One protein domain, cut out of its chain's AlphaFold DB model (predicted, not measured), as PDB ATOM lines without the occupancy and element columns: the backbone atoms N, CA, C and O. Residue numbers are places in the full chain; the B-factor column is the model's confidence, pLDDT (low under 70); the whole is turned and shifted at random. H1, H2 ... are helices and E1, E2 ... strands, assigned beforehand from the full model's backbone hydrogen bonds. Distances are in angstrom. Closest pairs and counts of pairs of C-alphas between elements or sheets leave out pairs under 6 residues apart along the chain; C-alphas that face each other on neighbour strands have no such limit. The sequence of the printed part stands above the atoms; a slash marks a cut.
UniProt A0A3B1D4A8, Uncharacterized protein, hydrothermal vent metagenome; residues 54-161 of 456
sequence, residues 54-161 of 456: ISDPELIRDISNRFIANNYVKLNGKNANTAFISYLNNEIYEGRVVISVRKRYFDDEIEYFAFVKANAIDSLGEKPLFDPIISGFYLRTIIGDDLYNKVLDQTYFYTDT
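What this domain is: This is residues 54 to 161 of the 456 residues of an uncharacterized protein of hydrothermal vent metagenome (UniProt A0A3B1D4A8). A long two-stranded hairpin, E1 and E2, makes a narrow wall, with H1, H3 and H4 gathered over one of its faces and H2 beside H1 towards one end. The turn of the hairpin and H2 make the two ends of the longest axis, and residues 127 to 135 run back alongside E2. The printed part has 108 residues with four named helices and three named strands, in the order H1 H2 E1 E2 H3 H4 E3; the sheet E1 - E2 is antiparallel. The class is mixed, helices and strands, and the whole is compact, with a radius of gyration of the C-alphas of 13.1 A and spans of 39 by 28 by 26 A.

Where its parts are: E1, residues 97 to 103, is 20.0 A long, and E2, residues 110 to 117, is 20.1 A. H1, residues 57 to 69, spans 18.1 A from C-alpha 57 at (192.099, 185.624, 163.157). H2 is residues 82 to 93, 16.4 A; H3 is 136 to 143, 10.4 A; H4 is 145 to 153, 12.0 A. E3, residues 158 to 160, 6.3 A, ends with C-alpha 160 at (203.747, 197.808, 161.001).

How they stand to each other: In the E1 and E2 hairpin, N 100 and O 114 are 2.8 A apart, within hydrogen-bond range. The closest C-alphas of E2 and H3, Ile 110 and Gly 136, are 4.5 A apart. H1 touches H3 with residues 63 to 67 alone, about perpendicular at 89 degrees, closest at the C-alphas of Arg 66 and Ile 143, 5.5 A. H1 and H2 form a helical hairpin and touch at the C-alphas of Arg 61 and Ile 92, 6.8 A, with a shallow tilt of 16 degrees, opposite ways. H3 and H4 only just touch, only at the corner, with 3 pairs of C-alphas within 8 A, the closest Arg 140 and Tyr 148, 5.5 A. E3 pairs with no named strand. In H1, H2, H3 and H4 every O i to N i+4 pair is within hydrogen-bond range.

The domain as a whole: The C-alphas farthest apart, Ala 83 and Phe 106, are 40.0 A apart. The printed part has no cut; the links H1 to H2 and E2 to H3 are long. Residues 105 to 107, 120 to 126 and 155 to 161 have pLDDT under 70.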
ATOM      1  N   ILE A  54     197.137 193.953 164.537       80.44
ATOM      2  CA  ILE A  54     196.994 192.503 164.688       80.44
ATOM      3  C   ILE A  54     195.953 192.038 163.674       80.44
ATOM      4  O   ILE A  54     194.801 192.479 163.722       80.44
ATOM      5  N   SER A  55     196.366 191.147 162.777       78.06
ATOM      6  CA  SER A  55     195.520 190.579 161.720       78.06
ATOM      7  C   SER A  55     195.304 189.069 161.853       78.06
ATOM      8  O   SER A  55     194.626 188.485 161.015       78.06
ATOM      9  N   ASP A  56     195.883 188.432 162.874       74.75
ATOM     10  CA  ASP A  56     195.717 187.001 163.146       74.75
ATOM     11  C   ASP A  56     194.275 186.688 163.605       74.75
ATOM     12  O   ASP A  56     193.873 187.122 164.692       74.75
ATOM     13  N   PRO A  57     193.487 185.923 162.822       75.00
ATOM     14  CA  PRO A  57     192.099 185.624 163.157       75.00
ATOM     15  C   PRO A  57     191.920 184.842 164.465       75.00
ATOM     16  O   PRO A  57     190.909 185.030 165.140       75.00
ATOM     17  N   GLU A  58     192.857 183.963 164.836       80.25
ATOM     18  CA  GLU A  58     192.750 183.173 166.069       80.25
ATOM     19  C   GLU A  58     192.963 184.057 167.296       80.25
ATOM     20  O   GLU A  58     192.164 184.030 168.237       80.25
ATOM     21  N   LEU A  59     193.984 184.915 167.243       82.62
ATOM     22  CA  LEU A  59     194.281 185.863 168.311       82.62
ATOM     23  C   LEU A  59     193.168 186.904 168.477       82.62
ATOM     24  O   LEU A  59     192.772 187.215 169.600       82.62
ATOM     25  N   ILE A  60     192.621 187.418 167.371       81.94
ATOM     26  CA  ILE A  60     191.502 188.369 167.406       81.94
ATOM     27  C   ILE A  60     190.276 187.735 168.070       81.94
ATOM     28  O   ILE A  60     189.632 188.395 168.885       81.94
ATOM     29  N   ARG A  61     189.978 186.462 167.770       83.44
ATOM     30  CA  ARG A  61     188.867 185.720 168.388       83.44
ATOM     31  C   ARG A  61     189.065 185.519 169.888       83.44
ATOM     32  O   ARG A  61     188.122 185.710 170.654       83.44
ATOM     33  N   ASP A  62     190.269 185.150 170.318       86.75
ATOM     34  CA  ASP A  62     190.558 184.971 171.746       86.75
ATOM     35  C   ASP A  62     190.409 186.301 172.504       86.75
ATOM     36  O   ASP A  62     189.681 186.392 173.497       86.75
ATOM     37  N   ILE A  63     190.977 187.386 171.963       91.06
ATOM     38  CA  ILE A  63     190.844 188.718 172.562       91.06
ATOM     39  C   ILE A  63     189.376 189.178 172.565       91.06
ATOM     40  O   ILE A  63     188.891 189.650 173.595       91.06
ATOM     41  N   SER A  64     188.622 189.007 171.474       91.00
ATOM     42  CA  SER A  64     187.207 189.403 171.441       91.00
ATOM     43  C   SER A  64     186.360 188.637 172.450       91.00
ATOM     44  O   SER A  64     185.502 189.229 173.103       91.00
ATOM     45  N   ASN A  65     186.634 187.343 172.640       89.81
ATOM     46  CA  ASN A  65     185.943 186.532 173.637       89.81
ATOM     47  C   ASN A  65     186.171 187.067 175.054       89.81
ATOM     48  O   ASN A  65     185.223 187.122 175.835       89.81
ATOM     49  N   ARG A  66     187.385 187.536 175.377       91.62
ATOM     50  CA  ARG A  66     187.670 188.192 176.666       91.62
ATOM     51  C   ARG A  66     186.878 189.485 176.842       91.62
ATOM     52  O   ARG A  66     186.292 189.698 177.900       91.62
ATOM     53  N   PHE A  67     186.797 190.319 175.805       92.12
ATOM     54  CA  PHE A  67     186.004 191.553 175.839       92.12
ATOM     55  C   PHE A  67     184.507 191.287 176.043       92.12
ATOM     56  O   PHE A  67     183.860 191.997 176.814       92.12
ATOM     57  N   ILE A  68     183.959 190.263 175.380       89.12
ATOM     58  CA  ILE A  68     182.549 189.873 175.508       89.12
ATOM     59  C   ILE A  68     182.286 189.277 176.894       89.12
ATOM     60  O   ILE A  68     181.385 189.740 177.590       89.12
ATOM     61  N   ALA A  69     183.095 188.305 177.324       87.00
ATOM     62  CA  ALA A  69     182.933 187.630 178.611       87.00
ATOM     63  C   ALA A  69     183.017 188.601 179.800       87.00
ATOM     64  O   ALA A  69     182.271 188.464 180.766       87.00
ATOM     65  N   ASN A  70     183.883 189.614 179.704       86.00
ATOM     66  CA  ASN A  70     184.074 190.608 180.754       86.00
ATOM     67  C   ASN A  70     183.161 191.848 180.613       86.00
ATOM     68  O   ASN A  70     183.305 192.792 181.385       86.00
ATOM     69  N   ASN A  71     182.209 191.866 179.668       84.12
ATOM     70  CA  ASN A  71     181.282 192.985 179.412       84.12
ATOM     71  C   ASN A  71     181.968 194.334 179.095       84.12
ATOM     72  O   ASN A  71     181.518 195.398 179.528       84.12
ATOM     73  N   TYR A  72     183.045 194.307 178.306       86.62
ATOM     74  CA  TYR A  72     183.795 195.504 177.895       86.62
ATOM     75  C   TYR A  72     183.514 195.971 176.463       86.62
ATOM     76  O   TYR A  72     184.092 196.963 176.022       86.62
ATOM     77  N   VAL A  73     182.589 195.328 175.746       88.50
ATOM     78  CA  VAL A  73     182.097 195.837 174.456       88.50
ATOM     79  C   VAL A  73     181.110 196.979 174.720       88.50
ATOM     80  O   VAL A  73     179.937 196.742 175.025       88.50
ATOM     81  N   LYS A  74     181.594 198.224 174.645       86.88
ATOM     82  CA  LYS A  74     180.818 199.433 174.960       86.88
ATOM     83  C   LYS A  74     180.634 200.342 173.751       86.88
ATOM     84  O   LYS A  74     181.538 200.504 172.947       86.88
ATOM     85  N   LEU A  75     179.454 200.940 173.641       85.44
ATOM     86  CA  LEU A  75     179.105 201.945 172.645       85.44
ATOM     87  C   LEU A  75     178.750 203.236 173.383       85.44
ATOM     88  O   LEU A  75     177.725 203.299 174.070       85.44
ATOM     89  N   ASN A  76     179.593 204.261 173.254       81.44
ATOM     90  CA  ASN A  76     179.437 205.544 173.941       81.44
ATOM     91  C   ASN A  76     179.278 205.381 175.469       81.44
ATOM     92  O   ASN A  76     178.398 205.974 176.096       81.44
ATOM     93  N   GLY A  77     180.099 204.518 176.066       78.12
ATOM     94  CA  GLY A  77     180.154 204.227 177.496       78.12
ATOM     95  C   GLY A  77     179.105 203.234 178.003       78.12
ATOM     96  O   GLY A  77     179.154 202.860 179.176       78.12
ATOM     97  N   LYS A  78     178.171 202.780 177.157       82.06
ATOM     98  CA  LYS A  78     177.110 201.825 177.524       82.06
ATOM     99  C   LYS A  78     177.398 200.440 176.965       82.06
ATOM    100  O   LYS A  78     177.909 200.329 175.859       82.06
ATOM    101  N   ASN A  79     177.032 199.387 177.693       85.50
ATOM    102  CA  ASN A  79     177.194 198.015 177.209       85.50
ATOM    103  C   ASN A  79     176.429 197.810 175.895       85.50
ATOM    104  O   ASN A  79     175.289 198.265 175.752       85.50
ATOM    105  N   ALA A  80     177.060 197.127 174.946       87.50
ATOM    106  CA  ALA A  80     176.440 196.793 173.678       87.50
ATOM    107  C   ALA A  80     175.256 195.829 173.864       87.50
ATOM    108  O   ALA A  80     175.231 195.002 174.777       87.50
ATOM    109  N   ASN A  81     174.263 195.936 172.981       88.38
ATOM    110  CA  ASN A  81     173.130 195.017 172.967       88.38
ATOM    111  C   ASN A  81     173.499 193.692 172.274       88.38
ATOM    112  O   ASN A  81     174.469 193.604 171.521       88.38
ATOM    113  N   THR A  82     172.683 192.660 172.481       85.88
ATOM    114  CA  THR A  82     172.921 191.323 171.914       85.88
ATOM    115  C   THR A  82     172.993 191.335 170.386       85.88
ATOM    116  O   THR A  82     173.795 190.610 169.807       85.88
ATOM    117  N   ALA A  83     172.206 192.191 169.724       87.69
ATOM    118  CA  ALA A  83     172.237 192.335 168.268       87.69
ATOM    119  C   ALA A  83     173.612 192.806 167.761       87.69
ATOM    120  O   ALA A  83     174.123 192.274 166.777       87.69
ATOM    121  N   PHE A  84     174.241 193.754 168.462       89.50
ATOM    122  CA  PHE A  84     175.581 194.231 168.139       89.50
ATOM    123  C   PHE A  84     176.655 193.178 168.428       89.50
ATOM    124  O   PHE A  84     177.572 193.021 167.630       89.50
ATOM    125  N   ILE A  85     176.535 192.421 169.524       88.38
ATOM    126  CA  ILE A  85     177.469 191.321 169.823       88.38
ATOM    127  C   ILE A  85     177.424 190.252 168.723       88.38
ATOM    128  O   ILE A  85     178.472 189.815 168.252       88.38
ATOM    129  N   SER A  86     176.230 189.880 168.252       87.50
ATOM    130  CA  SER A  86     176.078 188.946 167.128       87.50
ATOM    131  C   SER A  86     176.685 189.490 165.833       87.50
ATOM    132  O   SER A  86     177.355 188.750 165.115       87.50
ATOM    133  N   TYR A  87     176.495 190.784 165.553       90.81
ATOM    134  CA  TYR A  87     177.127 191.457 164.417       90.81
ATOM    135  C   TYR A  87     178.661 191.422 164.511       90.81
ATOM    136  O   TYR A  87     179.321 191.004 163.562       90.81
ATOM    137  N   LEU A  88     179.225 191.801 165.663       88.25
ATOM    138  CA  LEU A  88     180.669 191.806 165.906       88.25
ATOM    139  C   LEU A  88     181.272 190.409 165.732       88.25
ATOM    140  O   LEU A  88     182.285 190.263 165.052       88.25
ATOM    141  N   ASN A  89     180.628 189.383 166.295       87.31
ATOM    142  CA  ASN A  89     181.066 188.001 166.134       87.31
ATOM    143  C   ASN A  89     181.097 187.600 164.659       87.31
ATOM    144  O   ASN A  89     182.097 187.043 164.217       87.31
ATOM    145  N   ASN A  90     180.054 187.918 163.883       85.44
ATOM    146  CA  ASN A  90     180.028 187.596 162.456       85.44
ATOM    147  C   ASN A  90     181.176 188.275 161.693       85.44
ATOM    148  O   ASN A  90     181.900 187.609 160.958       85.44
ATOM    149  N   GLU A  91     181.408 189.569 161.925       83.12
ATOM    150  CA  GLU A  91     182.494 190.299 161.258       83.12
ATOM    151  C   GLU A  91     183.884 189.731 161.618       83.12
ATOM    152  O   GLU A  91     184.772 189.685 160.764       83.12
ATOM    153  N   ILE A  92     184.079 189.266 162.860       83.94
ATOM    154  CA  ILE A  92     185.315 188.597 163.301       83.94
ATOM    155  C   ILE A  92     185.449 187.210 162.659       83.94
ATOM    156  O   ILE A  92     186.535 186.841 162.208       83.94
ATOM    157  N   TYR A  93     184.365 186.431 162.585       77.06
ATOM    158  CA  TYR A  93     184.370 185.117 161.936       77.06
ATOM    159  C   TYR A  93     184.717 185.213 160.451       77.06
ATOM    160  O   TYR A  93     185.503 184.398 159.968       77.06
ATOM    161  N   GLU A  94     184.191 186.227 159.765       74.19
ATOM    162  CA  GLU A  94     184.455 186.526 158.355       74.19
ATOM    163  C   GLU A  94     185.838 187.162 158.106       74.19
ATOM    164  O   GLU A  94     186.168 187.459 156.959       74.19
ATOM    165  N   GLY A  95     186.647 187.392 159.149       70.75
ATOM    166  CA  GLY A  95     187.994 187.962 159.026       70.75
ATOM    167  C   GLY A  95     188.014 189.428 158.580       70.75
ATOM    168  O   GLY A  95     189.007 189.898 158.034       70.75
ATOM    169  N   ARG A  96     186.915 190.167 158.786       79.81
ATOM    170  CA  ARG A  96     186.771 191.575 158.365       79.81
ATOM    171  C   ARG A  96     187.207 192.572 159.433       79.81
ATOM    172  O   ARG A  96     187.122 193.782 159.214       79.81
ATOM    173  N   VAL A  97     187.656 192.079 160.581       81.62
ATOM    174  CA  VAL A  97     188.059 192.875 161.739       81.62
ATOM    175  C   VAL A  97     189.539 192.666 162.000       81.62
ATOM    176  O   VAL A  97     190.028 191.544 161.931       81.62
ATOM    177  N   VAL A  98     190.227 193.750 162.325       85.38
ATOM    178  CA  VAL A  98     191.605 193.756 162.816       85.38
ATOM    179  C   VAL A  98     191.681 194.591 164.090       85.38
ATOM    180  O   VAL A  98     190.742 195.320 164.425       85.38
ATOM    181  N   ILE A  99     192.802 194.514 164.801       86.88
ATOM    182  CA  ILE A  99     193.014 195.296 166.021       86.88
ATOM    183  C   ILE A  99     194.145 196.295 165.788       86.88
ATOM    184  O   ILE A  99     195.275 195.893 165.524       86.88
ATOM    185  N   SER A 100     193.841 197.586 165.911       86.56
ATOM    186  CA  SER A 100     194.811 198.683 165.853       86.56
ATOM    187  C   SER A 100     195.364 198.949 167.253       86.56
ATOM    188  O   SER A 100     194.598 199.173 168.198       86.56
ATOM    189  N   VAL A 101     196.690 198.901 167.392       87.75
ATOM    190  CA  VAL A 101     197.398 199.059 168.667       87.75
ATOM    191  C   VAL A 101     198.415 200.192 168.561       87.75
ATOM    192  O   VAL A 101     199.136 200.297 167.567       87.75
ATOM    193  N   ARG A 102     198.499 201.037 169.597       84.94
ATOM    194  CA  ARG A 102     199.537 202.072 169.727       84.94
ATOM    195  C   ARG A 102     200.213 201.992 171.086       84.94
ATOM    196  O   ARG A 102     199.559 201.834 172.121       84.94
ATOM    197  N   LYS A 103     201.535 202.125 171.063       84.12
ATOM    198  CA  LYS A 103     202.413 202.022 172.227       84.12
ATOM    199  C   LYS A 103     202.999 203.380 172.585       84.12
ATOM    200  O   LYS A 103     203.426 204.126 171.697       84.12
ATOM    201  N   ARG A 104     203.052 203.674 173.883       70.12
ATOM    202  CA  ARG A 104     203.696 204.867 174.434       70.12
ATOM    203  C   ARG A 104     205.200 204.807 174.210       70.12
ATOM    204  O   ARG A 104     205.806 203.741 174.220       70.12
ATOM    205  N   TYR A 105     205.794 205.978 174.016       65.25
ATOM    206  CA  TYR A 105     207.217 206.107 173.704       65.25
ATOM    207  C   TYR A 105     208.140 205.869 174.917       65.25
ATOM    208  O   TYR A 105     209.228 205.333 174.741       65.25
ATOM    209  N   PHE A 106     207.732 206.256 176.133       63.03
ATOM    210  CA  PHE A 106     208.644 206.349 177.288       63.03
ATOM    211  C   PHE A 106     208.686 205.114 178.192       63.03
ATOM    212  O   PHE A 106     209.726 204.829 178.773       63.03
ATOM    213  N   ASP A 107     207.564 204.415 178.346       64.56
ATOM    214  CA  ASP A 107     207.411 203.311 179.303       64.56
ATOM    215  C   ASP A 107     207.005 201.997 178.640       64.56
ATOM    216  O   ASP A 107     206.700 201.023 179.319       64.56
ATOM    217  N   ASP A 108     207.013 201.973 177.307       71.50
ATOM    218  CA  ASP A 108     206.668 200.805 176.521       71.50
ATOM    219  C   ASP A 108     205.262 200.224 176.826       71.50
ATOM    220  O   ASP A 108     204.995 199.080 176.481       71.50
ATOM    221  N   GLU A 109     204.327 200.988 177.393       82.56
ATOM    222  CA  GLU A 109     202.957 200.519 177.663       82.56
ATOM    223  C   GLU A 109     201.990 200.810 176.500       82.56
ATOM    224  O   GLU A 109     202.218 201.699 175.676       82.56
ATOM    225  N   ILE A 110     200.869 200.086 176.428       84.38
ATOM    226  CA  ILE A 110     199.821 200.336 175.422       84.38
ATOM    227  C   ILE A 110     199.012 201.582 175.818       84.38
ATOM    228  O   ILE A 110     198.476 201.659 176.919       84.38
ATOM    229  N   GLU A 111     198.886 202.550 174.909       83.69
ATOM    230  CA  GLU A 111     198.028 203.740 175.092       83.69
ATOM    231  C   GLU A 111     196.749 203.701 174.264       83.69
ATOM    232  O   GLU A 111     195.829 204.470 174.523       83.69
ATOM    233  N   TYR A 112     196.682 202.844 173.249       88.06
ATOM    234  CA  TYR A 112     195.501 202.738 172.408       88.06
ATOM    235  C   TYR A 112     195.334 201.320 171.890       88.06
ATOM    236  O   TYR A 112     196.278 200.719 171.376       88.06
ATOM    237  N   PHE A 113     194.112 200.814 171.996       90.62
ATOM    238  CA  PHE A 113     193.723 199.499 171.521       90.62
ATOM    239  C   PHE A 113     192.278 199.543 171.019       90.62
ATOM    240  O   PHE A 113     191.361 199.861 171.784       90.62
ATOM    241  N   ALA A 114     192.062 199.231 169.740       91.19
ATOM    242  CA  ALA A 114     190.743 199.315 169.118       91.19
ATOM    243  C   ALA A 114     190.505 198.221 168.077       91.19
ATOM    244  O   ALA A 114     191.367 197.940 167.249       91.19
ATOM    245  N   PHE A 115     189.289 197.672 168.064       90.00
ATOM    246  CA  PHE A 115     188.811 196.824 166.974       90.00
ATOM    247  C   PHE A 115     188.330 197.708 165.823       90.00
ATOM    248  O   PHE A 115     187.469 198.567 166.021       90.00
ATOM    249  N   VAL A 116     188.864 197.497 164.626       89.75
ATOM    250  CA  VAL A 116     188.550 198.280 163.424       89.75
ATOM    251  C   VAL A 116     188.279 197.353 162.245       89.75
ATOM    252  O   VAL A 116     188.682 196.190 162.242       89.75
ATOM    253  N   LYS A 117     187.586 197.854 161.221       84.81
ATOM    254  CA  LYS A 117     187.405 197.085 159.986       84.81
ATOM    255  C   LYS A 117     188.720 197.001 159.215       84.81
ATOM    256  O   LYS A 117     189.421 198.001 159.080       84.81
ATOM    257  N   ALA A 118     189.013 195.829 158.660       76.38
ATOM    258  CA  ALA A 118     190.249 195.548 157.931       76.38
ATOM    259  C   ALA A 118     190.479 196.497 156.738       76.38
ATOM    260  O   ALA A 118     191.611 196.818 156.400       76.38
ATOM    261  N   ASN A 119     189.408 196.999 156.119       72.56
ATOM    262  CA  ASN A 119     189.475 197.932 154.992       72.56
ATOM    263  C   ASN A 119     189.700 199.405 155.394       72.56
ATOM    264  O   ASN A 119     189.822 200.249 154.511       72.56
ATOM    265  N   ALA A 120     189.725 199.731 156.691       65.81
ATOM    266  CA  ALA A 120     189.816 201.106 157.191       65.81
ATOM    267  C   ALA A 120     191.207 201.492 157.737       65.81
ATOM    268  O   ALA A 120     191.382 202.635 158.159       65.81
ATOM    269  N   ILE A 121     192.174 200.566 157.707       60.19
ATOM    270  CA  ILE A 121     193.495 200.669 158.360       60.19
ATOM    271  C   ILE A 121     194.321 201.870 157.858       60.19
ATOM    272  O   ILE A 121     195.012 202.504 158.647       60.19
ATOM    273  N   ASP A 122     194.193 202.237 156.578       54.00
ATOM    274  CA  ASP A 122     194.989 203.314 155.958       54.00
ATOM    275  C   ASP A 122     194.214 204.629 155.768       54.00
ATOM    276  O   ASP A 122     194.724 205.600 155.204       54.00
ATOM    277  N   SER A 123     192.957 204.687 156.216       55.56
ATOM    278  CA  SER A 123     192.147 205.899 156.088       55.56
ATOM    279  C   SER A 123     192.428 206.877 157.236       55.56
ATOM    280  O   SER A 123     192.474 206.489 158.402       55.56
ATOM    281  N   LEU A 124     192.586 208.168 156.916       46.44
ATOM    282  CA  LEU A 124     192.589 209.287 157.874       46.44
ATOM    283  C   LEU A 124     191.218 209.370 158.573       46.44
ATOM    284  O   LEU A 124     190.371 210.190 158.226       46.44
ATOM    285  N   GLY A 125     190.967 208.456 159.508       54.31
ATOM    286  CA  GLY A 125     189.669 208.291 160.154       54.31
ATOM    287  C   GLY A 125     189.348 206.853 160.550       54.31
ATOM    288  O   GLY A 125     188.211 206.430 160.347       54.31
ATOM    289  N   GLU A 126     190.311 206.113 161.117       65.38
ATOM    290  CA  GLU A 126     190.057 204.820 161.768       65.38
ATOM    291  C   GLU A 126     188.884 204.976 162.755       65.38
ATOM    292  O   GLU A 126     189.024 205.612 163.802       65.38
ATOM    293  N   LYS A 127     187.707 204.433 162.422       80.12
ATOM    294  CA  LYS A 127     186.560 204.409 163.337       80.12
ATOM    295  C   LYS A 127     186.544 203.070 164.071       80.12
ATOM    296  O   LYS A 127     186.338 202.044 163.416       80.12
ATOM    297  N   PRO A 128     186.736 203.064 165.400       87.00
ATOM    298  CA  PRO A 128     186.541 201.870 166.205       87.00
ATOM    299  C   PRO A 128     185.134 201.303 166.006       87.00
ATOM    300  O   PRO A 128     184.164 202.056 165.910       87.00
ATOM    301  N   LEU A 129     185.019 199.976 165.957       87.75
ATOM    302  CA  LEU A 129     183.726 199.290 165.949       87.75
ATOM    303  C   LEU A 129     182.957 199.550 167.251       87.75
ATOM    304  O   LEU A 129     181.732 199.644 167.236       87.75
ATOM    305  N   PHE A 130     183.681 199.680 168.360       91.00
ATOM    306  CA  PHE A 130     183.178 200.018 169.686       91.00
ATOM    307  C   PHE A 130     184.241 200.815 170.458       91.00
ATOM    308  O   PHE A 130     185.350 200.995 169.955       91.00
ATOM    309  N   ASP A 131     183.906 201.314 171.648       85.81
ATOM    310  CA  ASP A 131     184.754 202.230 172.417       85.81
ATOM    311  C   ASP A 131     186.196 201.694 172.569       85.81
ATOM    312  O   ASP A 131     186.384 200.570 173.049       85.81
ATOM    313  N   PRO A 132     187.223 202.475 172.181       89.94
ATOM    314  CA  PRO A 132     188.612 202.046 172.277       89.94
ATOM    315  C   PRO A 132     189.088 202.019 173.732       89.94
ATOM    316  O   PRO A 132     188.636 202.799 174.575       89.94
ATOM    317  N   ILE A 133     190.068 201.164 174.018       89.31
ATOM    318  CA  ILE A 133     190.763 201.157 175.305       89.31
ATOM    319  C   ILE A 133     191.978 202.073 175.204       89.31
ATOM    320  O   ILE A 133     192.867 201.850 174.386       89.31
ATOM    321  N   ILE A 134     192.005 203.106 176.046       84.62
ATOM    322  CA  ILE A 134     193.030 204.164 176.037       84.62
ATOM    323  C   ILE A 134     194.080 204.013 177.152       84.62
ATOM    324  O   ILE A 134     194.777 204.961 177.489       84.62
ATOM    325  N   SER A 135     194.152 202.842 177.789       79.75
ATOM    326  CA  SER A 135     195.060 202.588 178.911       79.75
ATOM    327  C   SER A 135     195.446 201.112 178.984       79.75
ATOM    328  O   SER A 135     194.582 200.232 179.060       79.75
ATOM    329  N   GLY A 136     196.754 200.848 178.993       82.12
ATOM    330  CA  GLY A 136     197.333 199.506 179.058       82.12
ATOM    331  C   GLY A 136     196.957 198.752 180.331       82.12
ATOM    332  O   GLY A 136     196.651 197.565 180.266       82.12
ATOM    333  N   PHE A 137     196.845 199.450 181.467       81.94
ATOM    334  CA  PHE A 137     196.377 198.851 182.721       81.94
ATOM    335  C   PHE A 137     194.958 198.288 182.578       81.94
ATOM    336  O   PHE A 137     194.707 197.130 182.909       81.94
ATOM    337  N   TYR A 138     194.035 199.078 182.019       84.50
ATOM    338  CA  TYR A 138     192.675 198.608 181.772       84.50
ATOM    339  C   TYR A 138     192.653 197.457 180.770       84.50
ATOM    340  O   TYR A 138     191.989 196.455 181.020       84.50
ATOM    341  N   LEU A 139     193.415 197.544 179.678       89.19
ATOM    342  CA  LEU A 139     193.498 196.452 178.710       89.19
ATOM    343  C   LEU A 139     193.955 195.147 179.374       89.19
ATOM    344  O   LEU A 139     193.305 194.117 179.202       89.19
ATOM    345  N   ARG A 140     195.009 195.207 180.192       89.19
ATOM    346  CA  ARG A 140     195.549 194.080 180.959       89.19
ATOM    347  C   ARG A 140     194.494 193.432 181.858       89.19
ATOM    348  O   ARG A 140     194.391 192.211 181.882       89.19
ATOM    349  N   THR A 141     193.644 194.227 182.514       86.50
ATOM    350  CA  THR A 141     192.521 193.689 183.308       86.50
ATOM    351  C   THR A 141     191.441 192.999 182.466       86.50
ATOM    352  O   THR A 141     190.772 192.098 182.964       86.50
ATOM    353  N   ILE A 142     191.272 193.383 181.195       89.44
ATOM    354  CA  ILE A 142     190.256 192.813 180.295       89.44
ATOM    355  C   ILE A 142     190.734 191.494 179.688       89.44
ATOM    356  O   ILE A 142     189.978 190.525 179.675       89.44
ATOM    357  N   ILE A 143     191.956 191.460 179.153       91.88
ATOM    358  CA  ILE A 143     192.457 190.309 178.380       91.88
ATOM    359  C   ILE A 143     193.342 189.366 179.202       91.88
ATOM    360  O   ILE A 143     193.542 188.224 178.800       91.88
ATOM    361  N   GLY A 144     193.814 189.802 180.371       90.31
ATOM    362  CA  GLY A 144     194.745 189.057 181.217       90.31
ATOM    363  C   GLY A 144     196.209 189.250 180.815       90.31
ATOM    364  O   GLY A 144     196.521 189.702 179.712       90.31
ATOM    365  N   ASP A 145     197.114 188.891 181.727       89.00
ATOM    366  CA  ASP A 145     198.558 189.127 181.590       89.00
ATOM    367  C   ASP A 145     199.172 188.442 180.366       89.00
ATOM    368  O   ASP A 145     199.936 189.063 179.628       89.00
ATOM    369  N   ASP A 146     198.805 187.186 180.112       88.00
ATOM    370  CA  ASP A 146     199.387 186.397 179.023       88.00
ATOM    371  C   ASP A 146     199.072 186.996 177.646       88.00
ATOM    372  O   ASP A 146     199.956 187.129 176.799       88.00
ATOM    373  N   LEU A 147     197.812 187.386 177.416       87.88
ATOM    374  CA  LEU A 147     197.402 188.022 176.162       87.88
ATOM    375  C   LEU A 147     197.953 189.443 176.052       87.88
ATOM    376  O   LEU A 147     198.360 189.843 174.965       87.88
ATOM    377  N   TYR A 148     198.024 190.179 177.163       90.06
ATOM    378  CA  TYR A 148     198.627 191.508 177.188       90.06
ATOM    379  C   TYR A 148     200.089 191.474 176.744       90.06
ATOM    380  O   TYR A 148     200.465 192.200 175.825       90.06
ATOM    381  N   ASN A 149     200.889 190.573 177.318       86.19
ATOM    382  CA  ASN A 149     202.293 190.418 176.948       86.19
ATOM    383  C   ASN A 149     202.446 189.967 175.488       86.19
ATOM    384  O   ASN A 149     203.298 190.486 174.778       86.19
ATOM    385  N   LYS A 150     201.570 189.085 174.979       83.94
ATOM    386  CA  LYS A 150     201.571 188.710 173.551       83.94
ATOM    387  C   LYS A 150     201.303 189.896 172.623       83.94
ATOM    388  O   LYS A 150     201.984 190.030 171.605       83.94
ATOM    389  N   VAL A 151     200.335 190.750 172.972       85.12
ATOM    390  CA  VAL A 151     200.044 191.991 172.236       85.12
ATOM    391  C   VAL A 151     201.253 192.928 172.288       85.12
ATOM    392  O   VAL A 151     201.609 193.503 171.262       85.12
ATOM    393  N   LEU A 152     201.903 193.047 173.449       82.94
ATOM    394  CA  LEU A 152     203.048 193.927 173.687       82.94
ATOM    395  C   LEU A 152     204.321 193.501 172.938       82.94
ATOM    396  O   LEU A 152     204.990 194.341 172.334       82.94
ATOM    397  N   ASP A 153     204.636 192.205 172.976       74.00
ATOM    398  CA  ASP A 153     205.859 191.603 172.431       74.00
ATOM    399  C   ASP A 153     205.782 191.344 170.917       74.00
ATOM    400  O   ASP A 153     206.764 190.903 170.318       74.00
ATOM    401  N   GLN A 154     204.632 191.619 170.285       70.00
ATOM    402  CA  GLN A 154     204.419 191.495 168.835       70.00
ATOM    403  C   GLN A 154     204.765 190.094 168.295       70.00
ATOM    404  O   GLN A 154     205.310 189.936 167.205       70.00
ATOM    405  N   THR A 155     204.471 189.050 169.072       50.69
ATOM    406  CA  THR A 155     204.944 187.677 168.806       50.69
ATOM    407  C   THR A 155     204.266 186.981 167.616       50.69
ATOM    408  O   THR A 155     204.736 185.924 167.202       50.69
ATOM    409  N   TYR A 156     203.211 187.565 167.030       46.97
ATOM    410  CA  TYR A 156     202.423 186.987 165.928       46.97
ATOM    411  C   TYR A 156     202.045 188.025 164.858       46.97
ATOM    412  O   TYR A 156     201.974 189.214 165.157       46.97
ATOM    413  N   PHE A 157     201.802 187.552 163.625       43.78
ATOM    414  CA  PHE A 157     201.516 188.302 162.387       43.78
ATOM    415  C   PHE A 157     200.900 189.698 162.593       43.78
ATOM    416  O   PHE A 157     199.697 189.846 162.826       43.78
ATOM    417  N   TYR A 158     201.740 190.724 162.442       53.31
ATOM    418  CA  TYR A 158     201.351 192.128 162.489       53.31
ATOM    419  C   TYR A 158     201.787 192.861 161.220       53.31
ATOM    420  O   TYR A 158     202.769 192.493 160.574       53.31
ATOM    421  N   THR A 159     201.070 193.933 160.888       47.81
ATOM    422  CA  THR A 159     201.519 194.908 159.885       47.81
ATOM    423  C   THR A 159     201.956 196.169 160.618       47.81
ATOM    424  O   THR A 159     201.153 196.780 161.325       47.81
ATOM    425  N   ASP A 160     203.236 196.528 160.504       51.84
ATOM    426  CA  ASP A 160     203.747 197.808 161.001       51.84
ATOM    427  C   ASP A 160     203.190 198.926 160.113       51.84
ATOM    428  O   ASP A 160     203.545 199.048 158.939       51.84
ATOM    429  N   THR A 161     202.264 199.699 160.676       50.66
ATOM    430  CA  THR A 161     201.608 200.839 160.023       50.66
ATOM    431  C   THR A 161     202.168 202.166 160.520       50.66
ATOM    432  O   THR A 161     201.615 203.227 160.218       50.66
TER     433      THR A 161